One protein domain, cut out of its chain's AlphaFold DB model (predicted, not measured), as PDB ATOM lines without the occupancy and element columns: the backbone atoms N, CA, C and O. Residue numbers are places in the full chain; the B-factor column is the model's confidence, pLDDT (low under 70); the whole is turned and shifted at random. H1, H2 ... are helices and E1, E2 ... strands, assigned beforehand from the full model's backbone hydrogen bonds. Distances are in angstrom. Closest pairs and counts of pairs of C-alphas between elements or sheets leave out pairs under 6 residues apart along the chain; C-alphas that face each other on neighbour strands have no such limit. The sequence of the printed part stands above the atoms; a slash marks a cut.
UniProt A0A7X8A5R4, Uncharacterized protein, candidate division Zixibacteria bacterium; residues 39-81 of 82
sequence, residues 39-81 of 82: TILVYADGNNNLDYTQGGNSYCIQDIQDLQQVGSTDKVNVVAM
ATOM      1  N   THR A  39     164.632 159.100 248.987       95.44
ATOM      2  CA  THR A  39     164.651 160.379 248.275       95.44
ATOM      3  C   THR A  39     165.847 161.189 248.744       95.44
ATOM      4  O   THR A  39     165.979 161.466 249.935       95.44
ATOM      5  N   ILE A  40     166.707 161.565 247.804       95.25
ATOM      6  CA  ILE A  40     167.845 162.447 248.040       95.25
ATOM      7  C   ILE A  40     167.433 163.841 247.579       95.25
ATOM      8  O   ILE A  40     167.138 164.043 246.401       95.25
ATOM      9  N   LEU A  41     167.402 164.790 248.512       96.12
ATOM     10  CA  LEU A  41     167.253 166.204 248.200       96.12
ATOM     11  C   LEU A  41     168.640 166.835 248.127       96.12
ATOM     12  O   LEU A  41     169.354 166.880 249.129       96.12
ATOM     13  N   VAL A  42     168.995 167.338 246.952       95.06
ATOM     14  CA  VAL A  42     170.189 168.154 246.758       95.06
ATOM     15  C   VAL A  42     169.752 169.608 246.756       95.06
ATOM     16  O   VAL A  42     169.000 170.029 245.881       95.06
ATOM     17  N   TYR A  43     170.200 170.362 247.755       95.19
ATOM     18  CA  TYR A  43     170.007 171.803 247.818       95.19
ATOM     19  C   TYR A  43     171.363 172.491 247.726       95.19
ATOM     20  O   TYR A  43     172.230 172.248 248.567       95.19
ATOM     21  N   ALA A  44     171.536 173.328 246.712       93.38
ATOM     22  CA  ALA A  44     172.776 174.036 246.456       93.38
ATOM     23  C   ALA A  44     172.507 175.540 246.327       93.38
ATOM     24  O   ALA A  44     172.156 176.024 245.261       93.38
ATOM     25  N   ASP A  45     172.697 176.278 247.425       93.06
ATOM     26  CA  ASP A  45     172.642 177.746 247.438       93.06
ATOM     27  C   ASP A  45     173.962 178.329 246.909       93.06
ATOM     28  O   ASP A  45     174.880 178.694 247.654       93.06
ATOM     29  N   GLY A  46     174.090 178.304 245.584       90.19
ATOM     30  CA  GLY A  46     175.322 178.611 244.863       90.19
ATOM     31  C   GLY A  46     175.576 180.093 244.599       90.19
ATOM     32  O   GLY A  46     176.541 180.393 243.903       90.19
ATOM     33  N   ASN A  47     174.756 181.017 245.119       90.81
ATOM     34  CA  ASN A  47     174.835 182.458 244.831       90.81
ATOM     35  C   ASN A  47     176.033 183.141 245.526       90.81
ATOM     36  O   ASN A  47     175.899 183.980 246.419       90.81
ATOM     37  N   ASN A  48     177.234 182.707 245.156       89.00
ATOM     38  CA  ASN A  48     178.520 183.148 245.669       89.00
ATOM     39  C   ASN A  48     179.621 182.800 244.643       89.00
ATOM     40  O   ASN A  48     179.368 182.676 243.446       89.00
ATOM     41  N   ASN A  49     180.869 182.651 245.091       90.06
ATOM     42  CA  ASN A  49     181.998 182.299 244.228       90.06
ATOM     43  C   ASN A  49     181.890 180.905 243.576       90.06
ATOM     44  O   ASN A  49     182.737 180.575 242.748       90.06
ATOM     45  N   LEU A  50     180.878 180.107 243.926       90.19
ATOM     46  CA  LEU A  50     180.555 178.838 243.282       90.19
ATOM     47  C   LEU A  50     179.693 178.992 242.014       90.19
ATOM     48  O   LEU A  50     179.570 178.030 241.257       90.19
ATOM     49  N   ASP A  51     179.154 180.178 241.717       88.56
ATOM     50  CA  ASP A  51     178.366 180.401 240.493       88.56
ATOM     51  C   ASP A  51     179.228 180.606 239.231       88.56
ATOM     52  O   ASP A  51     178.729 180.655 238.108       88.56
ATOM     53  N   TYR A  52     180.552 180.691 239.401       84.88
ATOM     54  CA  TYR A  52     181.492 180.987 238.325       84.88
ATOM     55  C   TYR A  52     182.665 180.006 238.304       84.88
ATOM     56  O   TYR A  52     183.572 180.064 239.128       84.88
ATOM     57  N   THR A  53     182.690 179.141 237.299       79.19
ATOM     58  CA  THR A  53     183.827 178.282 236.942       79.19
ATOM     59  C   THR A  53     184.739 178.995 235.942       79.19
ATOM     60  O   THR A  53     184.330 179.931 235.250       79.19
ATOM     61  N   GLN A  54     185.969 178.494 235.769       72.00
ATOM     62  CA  GLN A  54     186.885 178.954 234.709       72.00
ATOM     63  C   GLN A  54     186.300 178.843 233.283       72.00
ATOM     64  O   GLN A  54     186.817 179.488 232.375       72.00
ATOM     65  N   GLY A  55     185.236 178.055 233.083       73.81
ATOM     66  CA  GLY A  55     184.536 177.890 231.805       73.81
ATOM     67  C   GLY A  55     183.274 178.744 231.637       73.81
ATOM     68  O   GLY A  55     182.596 178.594 230.625       73.81
ATOM     69  N   GLY A  56     182.937 179.610 232.601       81.12
ATOM     70  CA  GLY A  56     181.733 180.453 232.551       81.12
ATOM     71  C   GLY A  56     180.432 179.769 232.998       81.12
ATOM     72  O   GLY A  56     179.365 180.341 232.810       81.12
ATOM     73  N   ASN A  57     180.513 178.576 233.594       82.06
ATOM     74  CA  ASN A  57     179.372 177.832 234.150       82.06
ATOM     75  C   ASN A  57     179.373 177.853 235.686       82.06
ATOM     76  O   ASN A  57     180.417 178.088 236.280       82.06
ATOM     77  N   SER A  58     178.254 177.526 236.328       92.25
ATOM     78  CA  SER A  58     178.150 177.366 237.788       92.25
ATOM     79  C   SER A  58     178.659 175.994 238.247       92.25
ATOM     80  O   SER A  58     178.322 174.982 237.627       92.25
ATOM     81  N   TYR A  59     179.434 175.936 239.337       93.00
ATOM     82  CA  TYR A  59     179.878 174.665 239.933       93.00
ATOM     83  C   TYR A  59     178.678 173.842 240.416       93.00
ATOM     84  O   TYR A  59     178.620 172.641 240.173       93.00
ATOM     85  N   CYS A  60     177.672 174.492 241.008       93.44
ATOM     86  CA  CYS A  60     176.458 173.817 241.462       93.44
ATOM     87  C   CYS A  60     175.683 173.196 240.292       93.44
ATOM     88  O   CYS A  60     175.215 172.066 240.389       93.44
ATOM     89  N   ILE A  61     175.584 173.902 239.160       92.62
ATOM     90  CA  ILE A  61     174.939 173.358 237.956       92.62
ATOM     91  C   ILE A  61     175.734 172.170 237.405       92.62
ATOM     92  O   ILE A  61     175.123 171.172 237.023       92.62
ATOM     93  N   GLN A  62     177.068 172.255 237.387       93.06
ATOM     94  CA  GLN A  62     177.920 171.163 236.914       93.06
ATOM     95  C   GLN A  62     177.724 169.894 237.758       93.06
ATOM     96  O   GLN A  62     177.491 168.826 237.198       93.06
ATOM     97  N   ASP A  63     177.706 170.020 239.086       92.88
ATOM     98  CA  ASP A  63     177.491 168.880 239.984       92.88
ATOM     99  C   ASP A  63     176.103 168.242 239.780       92.88
ATOM    100  O   ASP A  63     175.961 167.016 239.793       92.88
ATOM    101  N   ILE A  64     175.061 169.051 239.534       93.69
ATOM    102  CA  ILE A  64     173.726 168.526 239.205       93.69
ATOM    103  C   ILE A  64     173.721 167.815 237.848       93.69
ATOM    104  O   ILE A  64     173.074 166.777 237.715       93.69
ATOM    105  N   GLN A  65     174.430 168.328 236.844       93.25
ATOM    106  CA  GLN A  65     174.554 167.667 235.539       93.25
ATOM    107  C   GLN A  65     175.299 166.334 235.647       93.25
ATOM    108  O   GLN A  65     174.912 165.359 235.001       93.25
ATOM    109  N   ASP A  66     176.314 166.257 236.501       93.19
ATOM    110  CA  ASP A  66     177.035 165.015 236.770       93.19
ATOM    111  C   ASP A  66     176.129 164.004 237.499       93.19
ATOM    112  O   ASP A  66     176.079 162.827 237.133       93.19
ATOM    113  N   LEU A  67     175.308 164.460 238.453       93.00
ATOM    114  CA  LEU A  67     174.275 163.631 239.092       93.00
ATOM    115  C   LEU A  67     173.189 163.166 238.110       93.00
ATOM    116  O   LEU A  67     172.702 162.037 238.216       93.00
ATOM    117  N   GLN A  68     172.816 163.994 237.130       90.88
ATOM    118  CA  GLN A  68     171.854 163.620 236.087       90.88
ATOM    119  C   GLN A  68     172.348 162.454 235.225       90.88
ATOM    120  O   GLN A  68     171.525 161.645 234.796       90.88
ATOM    121  N   GLN A  69     173.661 162.329 235.003       94.06
ATOM    122  CA  GLN A  69     174.231 161.198 234.257       94.06
ATOM    123  C   GLN A  69     174.019 159.860 234.979       94.06
ATOM    124  O   GLN A  69     173.904 158.825 234.323       94.06
ATOM    125  N   VAL A  70     173.941 159.876 236.314       92.19
ATOM    126  CA  VAL A  70     173.588 158.697 237.123       92.19
ATOM    127  C   VAL A  70     172.071 158.482 237.138       92.19
ATOM    128  O   VAL A  70     171.604 157.355 236.979       92.19
ATOM    129  N   GLY A  71     171.304 159.565 237.285       91.19
ATOM    130  CA  GLY A  71     169.844 159.559 237.215       91.19
ATOM    131  C   GLY A  71     169.141 158.963 238.441       91.19
ATOM    132  O   GLY A  71     169.754 158.551 239.425       91.19
ATOM    133  N   SER A  72     167.807 158.945 238.383       93.75
ATOM    134  CA  SER A  72     166.959 158.267 239.375       93.75
ATOM    135  C   SER A  72     166.694 156.813 238.975       93.75
ATOM    136  O   SER A  72     166.780 156.448 237.804       93.75
ATOM    137  N   THR A  73     166.333 155.985 239.953       92.69
ATOM    138  CA  THR A  73     165.943 154.578 239.766       92.69
ATOM    139  C   THR A  73     164.621 154.297 240.482       92.69
ATOM    140  O   THR A  73     164.181 155.097 241.306       92.69
ATOM    141  N   ASP A  74     164.030 153.118 240.274       92.00
ATOM    142  CA  ASP A  74     162.811 152.700 240.992       92.00
ATOM    143  C   ASP A  74     162.985 152.645 242.525       92.00
ATOM    144  O   ASP A  74     162.005 152.618 243.267       92.00
ATOM    145  N   LYS A  75     164.232 152.620 243.019       92.94
ATOM    146  CA  LYS A  75     164.558 152.594 244.454       92.94
ATOM    147  C   LYS A  75     165.019 153.941 245.003       92.94
ATOM    148  O   LYS A  75     164.928 154.153 246.208       92.94
ATOM    149  N   VAL A  76     165.535 154.827 244.156       93.94
ATOM    150  CA  VAL A  76     166.133 156.098 244.578       93.94
ATOM    151  C   VAL A  76     165.627 157.216 243.689       93.94
ATOM    152  O   VAL A  76     165.877 157.220 242.487       93.94
ATOM    153  N   ASN A  77     164.968 158.188 244.305       95.44
ATOM    154  CA  ASN A  77     164.545 159.421 243.664       95.44
ATOM    155  C   ASN A  77     165.493 160.557 244.052       95.44
ATOM    156  O   ASN A  77     165.752 160.773 245.237       95.44
ATOM    157  N   VAL A  78     165.998 161.293 243.069       95.88
ATOM    158  CA  VAL A  78     166.863 162.455 243.300       95.88
ATOM    159  C   VAL A  78     166.114 163.711 242.883       95.88
ATOM    160  O   VAL A  78     165.657 163.822 241.747       95.88
ATOM    161  N   VAL A  79     166.000 164.665 243.802       95.56
ATOM    162  CA  VAL A  79     165.397 165.979 243.560       95.56
ATOM    163  C   VAL A  79     166.461 167.031 243.821       95.56
ATOM    164  O   VAL A  79     167.075 167.030 244.885       95.56
ATOM    165  N   ALA A  80     166.682 167.921 242.860       94.62
ATOM    166  CA  ALA A  80     167.688 168.971 242.952       94.62
ATOM    167  C   ALA A  80     167.044 170.360 242.924       94.62
ATOM    168  O   ALA A  80     166.155 170.617 242.110       94.62
ATOM    169  N   MET A  81     167.520 171.242 243.799       93.06
ATOM    170  CA  MET A  81     167.218 172.670 243.828       93.06
ATOM    171  C   MET A  81     168.539 173.440 243.880       93.06
ATOM    172  O   MET A  81     169.341 173.242 244.795       93.06
TER     173      MET A  81
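What this domain is: This is residues 39 to 81 of the 82 residues of an uncharacterized protein of candidate division Zixibacteria bacterium (UniProt A0A7X8A5R4). Two short parallel strands, E1 and E2, lie side by side, and one helix, H1, runs back loosely and partly over them, with the long link of residues 44 to 58 looping round one end. The 43 printed residues hold E1, H1, E2 in that order, class mixed; the whole is loose, radius of gyration of the C-alphas 11.8 A, and only just flat, spanning 36 by 18 by 7 A.

How they stand to each other: E1, residues 39 to 43, and E2, residues 76 to 81, are parallel neighbours at 18 degrees; N 40 and O 77 are 2.9 A apart, within hydrogen-bond range. With H1, residues 59 to 70, they form a strand-helix-strand unit, two parallel neighbour strands with a helix between, its crossover right-handed. The closest C-alphas of H1 and E2, Ile 64 and Ala 80, are 7.1 A apart. E1 and H1 are near each other, with 6 pairs of C-alphas within 10 A. In H1, 7 of 8 O i to N i+4 pairs are within hydrogen-bond range.

Where its parts are: E1 starts at C-alpha 39 (164.651, 160.379, 248.275) and is 12.6 A long. H1 measures 17.4 A. E2 measures 16.6 A, ending at C-alpha 81 (167.218, 172.670, 243.828).

The domain as a whole: The C-alphas farthest apart, Gln 54 and Asp 74, are 36.2 A apart. The printed part has no cut. The E1 to H1 link is long, H1 to E2 tight. No printed residue is under 70 in pLDDT.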